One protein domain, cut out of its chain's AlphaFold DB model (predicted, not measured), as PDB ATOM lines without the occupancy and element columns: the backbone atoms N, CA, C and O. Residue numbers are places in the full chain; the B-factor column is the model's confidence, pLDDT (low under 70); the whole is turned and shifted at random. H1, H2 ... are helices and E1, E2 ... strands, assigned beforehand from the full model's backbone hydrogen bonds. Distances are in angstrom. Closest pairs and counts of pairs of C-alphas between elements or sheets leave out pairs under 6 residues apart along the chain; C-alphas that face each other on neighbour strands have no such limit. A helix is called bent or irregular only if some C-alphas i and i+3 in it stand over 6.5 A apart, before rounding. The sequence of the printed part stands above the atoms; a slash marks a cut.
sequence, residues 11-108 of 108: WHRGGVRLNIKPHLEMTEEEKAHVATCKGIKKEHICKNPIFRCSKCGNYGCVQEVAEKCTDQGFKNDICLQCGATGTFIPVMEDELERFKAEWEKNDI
ATOM      1  N   TRP A  11     209.688 161.968 143.497       47.16
ATOM      2  CA  TRP A  11     208.778 161.846 144.646       47.16
ATOM      3  C   TRP A  11     207.833 160.642 144.572       47.16
ATOM      4  O   TRP A  11     207.322 160.200 145.599       47.16
ATOM      5  N   HIS A  12     207.611 160.086 143.377       46.34
ATOM      6  CA  HIS A  12     206.835 158.862 143.198       46.34
ATOM      7  C   HIS A  12     207.631 157.582 143.501       46.34
ATOM      8  O   HIS A  12     207.020 156.524 143.644       46.34
ATOM      9  N   ARG A  13     208.972 157.624 143.571       43.03
ATOM     10  CA  ARG A  13     209.817 156.411 143.558       43.03
ATOM     11  C   ARG A  13     210.540 156.084 144.870       43.03
ATOM     12  O   ARG A  13     211.164 155.031 144.945       43.03
ATOM     13  N   GLY A  14     210.425 156.909 145.911       38.16
ATOM     14  CA  GLY A  14     211.179 156.744 147.161       38.16
ATOM     15  C   GLY A  14     210.337 156.560 148.429       38.16
ATOM     16  O   GLY A  14     210.394 157.412 149.304       38.16
ATOM     17  N   GLY A  15     209.616 155.447 148.604       40.41
ATOM     18  CA  GLY A  15     209.111 155.050 149.934       40.41
ATOM     19  C   GLY A  15     207.638 154.647 149.981       40.41
ATOM     20  O   GLY A  15     206.734 155.473 149.977       40.41
ATOM     21  N   VAL A  16     207.417 153.344 150.099       42.78
ATOM     22  CA  VAL A  16     206.156 152.596 149.962       42.78
ATOM     23  C   VAL A  16     205.104 152.849 151.079       42.78
ATOM     24  O   VAL A  16     204.199 152.038 151.235       42.78
ATOM     25  N   ARG A  17     205.140 153.940 151.873       46.41
ATOM     26  CA  ARG A  17     204.212 154.085 153.034       46.41
ATOM     27  C   ARG A  17     203.661 155.471 153.425       46.41
ATOM     28  O   ARG A  17     202.992 155.561 154.447       46.41
ATOM     29  N   LEU A  18     203.877 156.546 152.676       45.97
ATOM     30  CA  LEU A  18     203.875 157.876 153.312       45.97
ATOM     31  C   LEU A  18     202.609 158.706 153.011       45.97
ATOM     32  O   LEU A  18     202.531 159.394 151.992       45.97
ATOM     33  N   ASN A  19     201.613 158.560 153.899       49.12
ATOM     34  CA  ASN A  19     200.377 159.344 154.079       49.12
ATOM     35  C   ASN A  19     199.750 159.957 152.819       49.12
ATOM     36  O   ASN A  19     199.936 161.126 152.503       49.12
ATOM     37  N   ILE A  20     198.903 159.179 152.143       53.72
ATOM     38  CA  ILE A  20     197.990 159.695 151.105       53.72
ATOM     39  C   ILE A  20     196.737 160.328 151.745       53.72
ATOM     40  O   ILE A  20     195.905 160.892 151.044       53.72
ATOM     41  N   LYS A  21     196.587 160.267 153.077       55.62
ATOM     42  CA  LYS A  21     195.462 160.904 153.763       55.62
ATOM     43  C   LYS A  21     195.663 162.430 153.788       55.62
ATOM     44  O   LYS A  21     196.657 162.898 154.348       55.62
ATOM     45  N   PRO A  22     194.740 163.219 153.215       61.00
ATOM     46  CA  PRO A  22     194.629 164.649 153.466       61.00
ATOM     47  C   PRO A  22     194.581 164.921 154.970       61.00
ATOM     48  O   PRO A  22     194.024 164.136 155.732       61.00
ATOM     49  N   HIS A  23     195.087 166.077 155.400       64.31
ATOM     50  CA  HIS A  23     195.093 166.464 156.818       64.31
ATOM     51  C   HIS A  23     193.700 166.447 157.479       64.31
ATOM     52  O   HIS A  23     193.577 166.224 158.681       64.31
ATOM     53  N   LEU A  24     192.645 166.635 156.681       64.44
ATOM     54  CA  LEU A  24     191.244 166.565 157.103       64.44
ATOM     55  C   LEU A  24     190.786 165.146 157.490       64.44
ATOM     56  O   LEU A  24     189.819 165.014 158.232       64.44
ATOM     57  N   GLU A  25     191.473 164.108 157.014       68.44
ATOM     58  CA  GLU A  25     191.126 162.691 157.220       68.44
ATOM     59  C   GLU A  25     192.017 162.002 158.274       68.44
ATOM     60  O   GLU A  25     191.916 160.792 158.485       68.44
ATOM     61  N   MET A  26     192.911 162.759 158.922       70.88
ATOM     62  CA  MET A  26     193.819 162.264 159.963       70.88
ATOM     63  C   MET A  26     193.130 162.211 161.333       70.88
ATOM     64  O   MET A  26     192.331 163.093 161.664       70.88
ATOM     65  N   THR A  27     193.474 161.216 162.155       80.56
ATOM     66  CA  THR A  27     193.072 161.183 163.571       80.56
ATOM     67  C   THR A  27     193.779 162.288 164.363       80.56
ATOM     68  O   THR A  27     194.798 162.827 163.932       80.56
ATOM     69  N   GLU A  28     193.262 162.643 165.540       77.88
ATOM     70  CA  GLU A  28     193.895 163.662 166.398       77.88
ATOM     71  C   GLU A  28     195.315 163.258 166.839       77.88
ATOM     72  O   GLU A  28     196.198 164.105 166.944       77.88
ATOM     73  N   GLU A  29     195.557 161.957 167.013       76.75
ATOM     74  CA  GLU A  29     196.878 161.390 167.301       76.75
ATOM     75  C   GLU A  29     197.823 161.565 166.108       76.75
ATOM     76  O   GLU A  29     198.939 162.053 166.264       76.75
ATOM     77  N   GLU A  30     197.366 161.246 164.893       73.06
ATOM     78  CA  GLU A  30     198.151 161.435 163.668       73.06
ATOM     79  C   GLU A  30     198.466 162.926 163.436       73.06
ATOM     80  O   GLU A  30     199.576 163.265 163.029       73.06
ATOM     81  N   LYS A  31     197.520 163.832 163.723       75.00
ATOM     82  CA  LYS A  31     197.730 165.288 163.610       75.00
ATOM     83  C   LYS A  31     198.782 165.808 164.587       75.00
ATOM     84  O   LYS A  31     199.496 166.746 164.240       75.00
ATOM     85  N   ALA A  32     198.891 165.210 165.773       80.50
ATOM     86  CA  ALA A  32     199.887 165.593 166.770       80.50
ATOM     87  C   ALA A  32     201.328 165.286 166.328       80.50
ATOM     88  O   ALA A  32     202.254 165.938 166.799       80.50
ATOM     89  N   HIS A  33     201.509 164.338 165.404       85.06
ATOM     90  CA  HIS A  33     202.809 163.957 164.848       85.06
ATOM     91  C   HIS A  33     203.141 164.653 163.520       85.06
ATOM     92  O   HIS A  33     204.161 164.350 162.900       85.06
ATOM     93  N   VAL A  34     202.300 165.585 163.062       85.44
ATOM     94  CA  VAL A  34     202.589 166.374 161.861       85.44
ATOM     95  C   VAL A  34     203.714 167.355 162.156       85.44
ATOM     96  O   VAL A  34     203.675 168.106 163.130       85.44
ATOM     97  N   ALA A  35     204.689 167.395 161.255       89.00
ATOM     98  CA  ALA A  35     205.803 168.315 161.308       89.00
ATOM     99  C   ALA A  35     205.324 169.759 161.437       89.00
ATOM    100  O   ALA A  35     204.521 170.247 160.639       89.00
ATOM    101  N   THR A  36     205.866 170.469 162.418       90.12
ATOM    102  CA  THR A  36     205.603 171.894 162.597       90.12
ATOM    103  C   THR A  36     206.641 172.731 161.861       90.12
ATOM    104  O   THR A  36     207.829 172.404 161.789       90.12
ATOM    105  N   CYS A  37     206.172 173.827 161.274       89.25
ATOM    106  CA  CYS A  37     207.014 174.828 160.645       89.25
ATOM    107  C   CYS A  37     207.997 175.388 161.677       89.25
ATOM    108  O   CYS A  37     207.705 175.449 162.869       89.25
ATOM    109  N   LYS A  38     209.189 175.768 161.219       87.69
ATOM    110  CA  LYS A  38     210.207 176.408 162.063       87.69
ATOM    111  C   LYS A  38     210.614 177.786 161.538       87.69
ATOM    112  O   LYS A  38     211.465 178.433 162.140       87.69
ATOM    113  N   GLY A  39     209.971 178.247 160.465       87.25
ATOM    114  CA  GLY A  39     210.213 179.555 159.877       87.25
ATOM    115  C   GLY A  39     209.713 180.703 160.748       87.25
ATOM    116  O   GLY A  39     209.000 180.513 161.735       87.25
ATOM    117  N   ILE A  40     210.045 181.929 160.354       88.75
ATOM    118  CA  ILE A  40     209.679 183.144 161.090       88.75
ATOM    119  C   ILE A  40     208.464 183.789 160.425       88.75
ATOM    120  O   ILE A  40     208.466 184.041 159.224       88.75
ATOM    121  N   LYS A  41     207.419 184.064 161.208       86.50
ATOM    122  CA  LYS A  41     206.206 184.791 160.822       86.50
ATOM    123  C   LYS A  41     206.045 186.007 161.724       86.50
ATOM    124  O   LYS A  41     205.739 185.847 162.901       86.50
ATOM    125  N   LYS A  42     206.199 187.213 161.161       82.25
ATOM    126  CA  LYS A  42     206.080 188.490 161.895       82.25
ATOM    127  C   LYS A  42     206.834 188.457 163.237       82.25
ATOM    128  O   LYS A  42     206.226 188.638 164.283       82.25
ATOM    129  N   GLU A  43     208.125 188.125 163.185       83.75
ATOM    130  CA  GLU A  43     209.027 188.055 164.354       83.75
ATOM    131  C   GLU A  43     208.735 186.923 165.365       83.75
ATOM    132  O   GLU A  43     209.434 186.790 166.367       83.75
ATOM    133  N   HIS A  44     207.773 186.041 165.084       85.56
ATOM    134  CA  HIS A  44     207.484 184.854 165.892       85.56
ATOM    135  C   HIS A  44     207.744 183.558 165.122       85.56
ATOM    136  O   HIS A  44     207.648 183.518 163.897       85.56
ATOM    137  N   ILE A  45     208.025 182.467 165.837       86.69
ATOM    138  CA  ILE A  45     208.143 181.135 165.228       86.69
ATOM    139  C   ILE A  45     206.778 180.731 164.660       86.69
ATOM    140  O   ILE A  45     205.765 180.729 165.366       86.69
ATOM    141  N   CYS A  46     206.749 180.389 163.377       86.69
ATOM    142  CA  CYS A  46     205.578 179.853 162.707       86.69
ATOM    143  C   CYS A  46     205.294 178.454 163.256       86.69
ATOM    144  O   CYS A  46     206.111 177.573 163.079       86.69
ATOM    145  N   LYS A  47     204.146 178.228 163.900       86.00
ATOM    146  CA  LYS A  47     203.769 176.908 164.452       86.00
ATOM    147  C   LYS A  47     202.781 176.140 163.567       86.00
ATOM    148  O   LYS A  47     202.093 175.243 164.039       86.00
ATOM    149  N   ASN A  48     202.660 176.527 162.299       88.88
ATOM    150  CA  ASN A  48     201.736 175.876 161.371       88.88
ATOM    151  C   ASN A  48     202.283 174.508 160.930       88.88
ATOM    152  O   ASN A  48     203.500 174.360 160.844       88.88
ATOM    153  N   PRO A  49     201.422 173.540 160.584       88.94
ATOM    154  CA  PRO A  49     201.865 172.267 160.025       88.94
ATOM    155  C   PRO A  49     202.591 172.448 158.681       88.94
ATOM    156  O   PRO A  49     202.287 173.363 157.904       88.94
ATOM    157  N   ILE A  50     203.564 171.575 158.424       90.50
ATOM    158  CA  ILE A  50     204.312 171.476 157.172       90.50
ATOM    159  C   ILE A  50     203.604 170.502 156.239       90.50
ATOM    160  O   ILE A  50     203.204 169.398 156.614       90.50
ATOM    161  N   PHE A  51     203.526 170.911 154.981       89.81
ATOM    162  CA  PHE A  51     203.031 170.099 153.887       89.81
ATOM    163  C   PHE A  51     204.109 169.956 152.821       89.81
ATOM    164  O   PHE A  51     205.019 170.780 152.727       89.81
ATOM    165  N   ARG A  52     203.971 168.931 151.985       88.75
ATOM    166  CA  ARG A  52     204.727 168.746 150.746       88.75
ATOM    167  C   ARG A  52     203.794 168.765 149.543       88.75
ATOM    168  O   ARG A  52     202.635 168.372 149.637       88.75
ATOM    169  N   CYS A  53     204.304 169.205 148.403       87.38
ATOM    170  CA  CYS A  53     203.591 169.240 147.141       87.38
ATOM    171  C   CYS A  53     203.809 167.912 146.425       87.38
ATOM    172  O   CYS A  53     204.927 167.603 146.021       87.38
ATOM    173  N   SER A  54     202.739 167.158 146.194       84.06
ATOM    174  CA  SER A  54     202.802 165.874 145.486       84.06
ATOM    175  C   SER A  54     203.302 165.968 144.040       84.06
ATOM    176  O   SER A  54     203.731 164.960 143.488       84.06
ATOM    177  N   LYS A  55     203.256 167.157 143.419       83.88
ATOM    178  CA  LYS A  55     203.663 167.356 142.018       83.88
ATOM    179  C   LYS A  55     205.126 167.726 141.838       83.88
ATOM    180  O   LYS A  55     205.779 167.168 140.967       83.88
ATOM    181  N   CYS A  56     205.612 168.708 142.595       81.06
ATOM    182  CA  CYS A  56     206.978 169.206 142.425       81.06
ATOM    183  C   CYS A  56     207.906 168.811 143.566       81.06
ATOM    184  O   CYS A  56     209.108 168.861 143.358       81.06
ATOM    185  N   GLY A  57     207.372 168.416 144.730       82.31
ATOM    186  CA  GLY A  57     208.150 168.113 145.930       82.31
ATOM    187  C   GLY A  57     208.328 169.252 146.914       82.31
ATOM    188  O   GLY A  57     208.763 169.004 148.033       82.31
ATOM    189  N   ASN A  58     207.983 170.480 146.511       88.38
ATOM    190  CA  ASN A  58     208.146 171.659 147.353       88.38
ATOM    191  C   ASN A  58     207.483 171.444 148.710       88.38
ATOM    192  O   ASN A  58     206.370 170.919 148.769       88.38
ATOM    193  N   TYR A  59     208.127 171.886 149.780       89.44
ATOM    194  CA  TYR A  59     207.610 171.727 151.129       89.44
ATOM    195  C   TYR A  59     207.547 173.067 151.856       89.44
ATOM    196  O   TYR A  59     208.205 174.035 151.488       89.44
ATOM    197  N   GLY A  60     206.714 173.136 152.887       91.06
ATOM    198  CA  GLY A  60     206.596 174.313 153.739       91.06
ATOM    199  C   GLY A  60     205.217 174.440 154.363       91.06
ATOM    200  O   GLY A  60     204.332 173.608 154.159       91.06
ATOM    201  N   CYS A  61     205.024 175.498 155.145       91.69
ATOM    202  CA  CYS A  61     203.733 175.757 155.773       91.69
ATOM    203  C   CYS A  61     202.724 176.375 154.799       91.69
ATOM    204  O   CYS A  61     203.091 177.010 153.803       91.69
ATOM    205  N   VAL A  62     201.440 176.228 155.133       89.06
ATOM    206  CA  VAL A  62     200.346 176.937 154.464       89.06
ATOM    207  C   VAL A  62     200.015 178.234 155.207       89.06
ATOM    208  O   VAL A  62     199.951 178.277 156.441       89.06
ATOM    209  N   GLN A  63     199.830 179.313 154.449       87.19
ATOM    210  CA  GLN A  63     199.336 180.600 154.942       87.19
ATOM    211  C   GLN A  63     198.285 181.150 153.974       87.19
ATOM    212  O   GLN A  63     198.270 180.818 152.794       87.19
ATOM    213  N   GLU A  64     197.439 182.055 154.447       84.50
ATOM    214  CA  GLU A  64     196.419 182.693 153.597       84.50
ATOM    215  C   GLU A  64     196.996 183.756 152.646       84.50
ATOM    216  O   GLU A  64     196.407 184.120 151.629       84.50
ATOM    217  N   VAL A  65     198.170 184.291 152.989       82.69
ATOM    218  CA  VAL A  65     198.846 185.373 152.263       82.69
ATOM    219  C   VAL A  65     200.273 184.927 151.981       82.69
ATOM    220  O   VAL A  65     200.870 184.257 152.822       82.69
ATOM    221  N   ALA A  66     200.792 185.268 150.801       80.88
ATOM    222  CA  ALA A  66     202.189 185.026 150.438       80.88
ATOM    223  C   ALA A  66     203.145 185.810 151.351       80.88
ATOM    224  O   ALA A  66     202.757 186.837 151.908       80.88
ATOM    225  N   GLU A  67     204.374 185.311 151.495       81.69
ATOM    226  CA  GLU A  67     205.477 185.962 152.220       81.69
ATOM    227  C   GLU A  67     205.187 186.237 153.710       81.69
ATOM    228  O   GLU A  67     205.835 187.061 154.351       81.69
ATOM    229  N   LYS A  68     204.222 185.526 154.308       85.81
ATOM    230  CA  LYS A  68     203.932 185.648 155.747       85.81
ATOM    231  C   LYS A  68     204.918 184.872 156.613       85.81
ATOM    232  O   LYS A  68     205.031 185.189 157.795       85.81
ATOM    233  N   CYS A  69     205.555 183.838 156.072       90.56
ATOM    234  CA  CYS A  69     206.531 183.009 156.767       90.56
ATOM    235  C   CYS A  69     207.739 182.752 155.862       90.56
ATOM    236  O   CYS A  69     207.560 182.568 154.662       90.56
ATOM    237  N   THR A  70     208.943 182.708 156.439       89.56
ATOM    238  CA  THR A  70     210.180 182.378 155.703       89.56
ATOM    239  C   THR A  70     210.126 181.000 155.047       89.56
ATOM    240  O   THR A  70     210.633 180.831 153.946       89.56
ATOM    241  N   ASP A  71     209.444 180.047 155.685       90.62
ATOM    242  CA  ASP A  71     209.335 178.655 155.232       90.62
ATOM    243  C   ASP A  71     207.920 178.385 154.688       90.62
ATOM    244  O   ASP A  71     207.304 177.334 154.911       90.62
ATOM    245  N   GLN A  72     207.326 179.398 154.055       91.06
ATOM    246  CA  GLN A  72     206.022 179.273 153.428       91.06
ATOM    247  C   GLN A  72     206.146 178.523 152.102       91.06
ATOM    248  O   GLN A  72     206.725 179.024 151.146       91.06
ATOM    249  N   GLY A  73     205.516 177.351 152.024       89.56
ATOM    250  CA  GLY A  73     205.454 176.562 150.791       89.56
ATOM    251  C   GLY A  73     204.153 176.761 150.012       89.56
ATOM    252  O   GLY A  73     204.109 176.513 148.805       89.56
ATOM    253  N   PHE A  74     203.084 177.207 150.686       90.88
ATOM    254  CA  PHE A  74     201.731 177.225 150.126       90.88
ATOM    255  C   PHE A  74     200.960 178.506 150.464       90.88
ATOM    256  O   PHE A  74     201.111 179.087 151.546       90.88
ATOM    257  N   LYS A  75     200.078 178.919 149.547       90.44
ATOM    258  CA  LYS A  75     199.087 179.986 149.740       90.44
ATOM    259  C   LYS A  75     197.699 179.475 149.367       90.44
ATOM    260  O   LYS A  75     197.488 179.200 148.195       90.44
ATOM    261  N   ASN A  76     196.758 179.396 150.314       84.25
ATOM    262  CA  ASN A  76     195.388 178.893 150.070       84.25
ATOM    263  C   ASN A  76     195.375 177.606 149.217       84.25
ATOM    264  O   ASN A  76     194.753 177.571 148.161       84.25
ATOM    265  N   ASP A  77     196.147 176.596 149.622       80.12
ATOM    266  CA  ASP A  77     196.287 175.304 148.924       80.12
ATOM    267  C   ASP A  77     196.994 175.325 147.561       80.12
ATOM    268  O   ASP A  77     197.118 174.287 146.900       80.12
ATOM    269  N   ILE A  78     197.508 176.485 147.154       87.19
ATOM    270  CA  ILE A  78     198.338 176.661 145.965       87.19
ATOM    271  C   ILE A  78     199.805 176.509 146.364       87.19
ATOM    272  O   ILE A  78     200.302 177.245 147.219       87.19
ATOM    273  N   CYS A  79     200.512 175.574 145.734       89.75
ATOM    274  CA  CYS A  79     201.960 175.445 145.865       89.75
ATOM    275  C   CYS A  79     202.650 176.691 145.296       89.75
ATOM    276  O   CYS A  79     202.472 177.004 144.121       89.75
ATOM    277  N   LEU A  80     203.463 177.379 146.099       89.75
ATOM    278  CA  LEU A  80     204.159 178.593 145.660       89.75
ATOM    279  C   LEU A  80     205.288 178.313 144.660       89.75
ATOM    280  O   LEU A  80     205.641 179.203 143.895       89.75
ATOM    281  N   GLN A  81     205.805 177.081 144.618       88.25
ATOM    282  CA  GLN A  81     206.877 176.702 143.697       88.25
ATOM    283  C   GLN A  81     206.370 176.376 142.286       88.25
ATOM    284  O   GLN A  81     206.979 176.782 141.304       88.25
ATOM    285  N   CYS A  82     205.265 175.629 142.161       85.81
ATOM    286  CA  CYS A  82     204.772 175.152 140.858       85.81
ATOM    287  C   CYS A  82     203.350 175.609 140.497       85.81
ATOM    288  O   CYS A  82     202.845 175.247 139.437       85.81
ATOM    289  N   GLY A  83     202.667 176.349 141.376       86.69
ATOM    290  CA  GLY A  83     201.304 176.846 141.156       86.69
ATOM    291  C   GLY A  83     200.200 175.786 141.243       86.69
ATOM    292  O   GLY A  83     199.033 176.096 141.017       86.69
ATOM    293  N   ALA A  84     200.528 174.531 141.557       87.12
ATOM    294  CA  ALA A  84     199.536 173.466 141.623       87.12
ATOM    295  C   ALA A  84     198.612 173.597 142.840       87.12
ATOM    296  O   ALA A  84     199.068 173.870 143.949       87.12
ATOM    297  N   THR A  85     197.323 173.335 142.633       86.38
ATOM    298  CA  THR A  85     196.282 173.364 143.668       86.38
ATOM    299  C   THR A  85     195.927 171.958 144.140       86.38
ATOM    300  O   THR A  85     195.952 171.019 143.341       86.38
ATOM    301  N   GLY A  86     195.563 171.797 145.417       79.94
ATOM    302  CA  GLY A  86     195.089 170.507 145.948       79.94
ATOM    303  C   GLY A  86     196.171 169.423 145.992       79.94
ATOM    304  O   GLY A  86     195.881 168.238 145.866       79.94
ATOM    305  N   THR A  87     197.436 169.831 146.109       80.94
ATOM    306  CA  THR A  87     198.600 168.922 146.104       80.94
ATOM    307  C   THR A  87     199.288 168.793 147.461       80.94
ATOM    308  O   THR A  87     200.370 168.216 147.529       80.94
ATOM    309  N   PHE A  88     198.718 169.381 148.515       81.12
ATOM    310  CA  PHE A  88     199.325 169.417 149.842       81.12
ATOM    311  C   PHE A  88     199.141 168.069 150.545       81.12
ATOM    312  O   PHE A  88     198.028 167.601 150.768       81.12
ATOM    313  N   ILE A  89     200.258 167.443 150.890       85.69
ATOM    314  CA  ILE A  89     200.310 166.218 151.680       85.69
ATOM    315  C   ILE A  89     200.972 166.572 153.013       85.69
ATOM    316  O   ILE A  89     202.065 167.145 152.982       85.69
ATOM    317  N   PRO A  90     200.346 166.293 154.170       85.94
ATOM    318  CA  PRO A  90     200.970 166.539 155.466       85.94
ATOM    319  C   PRO A  90     202.259 165.720 155.596       85.94
ATOM    320  O   PRO A  90     202.323 164.571 155.160       85.94
ATOM    321  N   VAL A  91     203.291 166.333 156.168       86.81
ATOM    322  CA  VAL A  91     204.578 165.677 156.429       86.81
ATOM    323  C   VAL A  91     204.651 165.345 157.910       86.81
ATOM    324  O   VAL A  91     204.404 166.226 158.730       86.81
ATOM    325  N   MET A  92     204.981 164.105 158.265       86.75
ATOM    326  CA  MET A  92     205.170 163.726 159.667       86.75
ATOM    327  C   MET A  92     206.534 164.189 160.195       86.75
ATOM    328  O   MET A  92     207.476 164.396 159.427       86.75
ATOM    329  N   GLU A  93     206.643 164.387 161.509       85.81
ATOM    330  CA  GLU A  93     207.866 164.863 162.170       85.81
ATOM    331  C   GLU A  93     209.085 163.969 161.908       85.81
ATOM    332  O   GLU A  93     210.178 164.480 161.664       85.81
ATOM    333  N   ASP A  94     208.898 162.650 161.910       84.50
ATOM    334  CA  ASP A  94     209.938 161.648 161.657       84.50
ATOM    335  C   ASP A  94     210.384 161.600 160.185       84.50
ATOM    336  O   ASP A  94     211.500 161.183 159.875       84.50
ATOM    337  N   GLU A  95     209.539 162.080 159.273       80.81
ATOM    338  CA  GLU A  95     209.807 162.102 157.836       80.81
ATOM    339  C   GLU A  95     210.402 163.428 157.346       80.81
ATOM    340  O   GLU A  95     211.008 163.479 156.272       80.81
ATOM    341  N   LEU A  96     210.239 164.511 158.112       82.38
ATOM    342  CA  LEU A  96     210.587 165.869 157.690       82.38
ATOM    343  C   LEU A  96     212.047 166.002 157.251       82.38
ATOM    344  O   LEU A  96     212.328 166.558 156.190       82.38
ATOM    345  N   GLU A  97     212.982 165.504 158.059       83.25
ATOM    346  CA  GLU A  97     214.418 165.620 157.779       83.25
ATOM    347  C   GLU A  97     214.809 164.858 156.510       83.25
ATOM    348  O   GLU A  97     215.638 165.318 155.724       83.25
ATOM    349  N   ARG A  98     214.141 163.730 156.247       81.25
ATOM    350  CA  ARG A  98     214.332 162.981 155.010       81.25
ATOM    351  C   ARG A  98     213.829 163.768 153.799       81.25
ATOM    352  O   ARG A  98     214.543 163.845 152.802       81.25
ATOM    353  N   PHE A  99     212.646 164.381 153.888       75.88
ATOM    354  CA  PHE A  99     212.098 165.200 152.802       75.88
ATOM    355  C   PHE A  99     212.969 166.420 152.491       75.88
ATOM    356  O   PHE A  99     213.212 166.702 151.320       75.88
ATOM    357  N   LYS A 100     213.486 167.105 153.517       79.50
ATOM    358  CA  LYS A 100     214.426 168.220 153.332       79.50
ATOM    359  C   LYS A 100     215.689 167.779 152.600       79.50
ATOM    360  O   LYS A 100     216.060 168.390 151.605       79.50
ATOM    361  N   ALA A 101     216.303 166.683 153.049       79.38
ATOM    362  CA  ALA A 101     217.520 166.161 152.435       79.38
ATOM    363  C   ALA A 101     217.301 165.703 150.982       79.38
ATOM    364  O   ALA A 101     218.201 165.827 150.152       79.38
ATOM    365  N   GLU A 102     216.126 165.154 150.658       73.12
ATOM    366  CA  GLU A 102     215.755 164.811 149.280       73.12
ATOM    367  C   GLU A 102     215.488 166.067 148.430       73.12
ATOM    368  O   GLU A 102     215.866 166.088 147.261       73.12
ATOM    369  N   TRP A 103     214.895 167.125 148.994       72.88
ATOM    370  CA  TRP A 103     214.675 168.398 148.296       72.88
ATOM    371  C   TRP A 103     215.991 169.105 147.960       72.88
ATOM    372  O   TRP A 103     216.233 169.422 146.801       72.88
ATOM    373  N   GLU A 104     216.880 169.273 148.941       71.75
ATOM    374  CA  GLU A 104     218.167 169.962 148.760       71.75
ATOM    375  C   GLU A 104     219.086 169.264 147.748       71.75
ATOM    376  O   GLU A 104     219.842 169.918 147.037       71.75
ATOM    377  N   LYS A 105     219.003 167.933 147.634       70.38
ATOM    378  CA  LYS A 105     219.749 167.172 146.619       70.38
ATOM    379  C   LYS A 105     219.216 167.352 145.198       70.38
ATOM    380  O   LYS A 105     219.950 167.073 144.258       70.38
ATOM    381  N   ASN A 106     217.952 167.743 145.049       59.81
ATOM    382  CA  ASN A 106     217.290 167.930 143.758       59.81
ATOM    383  C   ASN A 106     217.335 169.389 143.260       59.81
ATOM    384  O   ASN A 106     216.882 169.641 142.146       59.81
ATOM    385  N   ASP A 107     217.859 170.323 144.061       50.38
ATOM    386  CA  ASP A 107     218.068 171.745 143.718       50.38
ATOM    387  C   ASP A 107     219.470 171.997 143.090       50.38
ATOM    388  O   ASP A 107     219.935 173.135 143.046       50.38
ATOM    389  N   ILE A 108     220.163 170.938 142.627       40.56
ATOM    390  CA  ILE A 108     221.486 170.977 141.954       40.56
ATOM    391  C   ILE A 108     221.339 170.704 140.457       40.56
ATOM    392  O   ILE A 108     220.679 169.697 140.109       40.56
TER     393      ILE A 108
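AT A GLANCE: This is residues 11 to 108 of the 108 residues of an uncharacterized protein of Parasporobacterium paucivorans DSM 15970 (UniProt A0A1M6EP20). There is little regular structure: long loops lie round a small, strongly twisted sheet of four short strands, with helix H2 on it and short H1 set off from it. The printed part has 98 residues, 35 in named elements, ordered H1 E1 E2 E3 E4 H2; the class is mixed. The mixed sheet runs E3 E2 E1 E4. The whole is compact, with radius of gyration of the C-alphas 12.8 A, spanning 38 by 37 by 24 A.

HOW THE PARTS SIT: H1, residues 28 to 32, is not on the sheet. E1, residues 50 to 53, and E2, residues 59 to 63, form an antiparallel hairpin; N 51 and O 60 are 2.9 A apart. E3, residues 72 to 75, is parallel to E2, with N 73 and O 61 at 3.0 A. E4, residues 88 to 90, is antiparallel to E1, with N 52 and O 89 at 2.8 A. H2, residues 93 to 106, is on the sheet; its closest C-alphas to E2 are those of Lys 100 and Tyr 59, 8.0 A. Every O i to N i+4 pair is within hydrogen-bond range in H1, 8 of 10 in H2.

IN THESE COORDINATES: H1 begins at C-alpha 28 (193.895, 163.662, 166.398). E2 measures 12.7 A, H2 20.9 A, ending at C-alpha 106 (217.290, 167.930, 143.758). H2 is irregular: C-alphas 94 and 97 are 7.1 A apart.

THE WHOLE: The printed part has no cut. The links H1 to E1 and E3 to E4 are long. Residues 11 to 25 and 106 to 108 have pLDDT under 70.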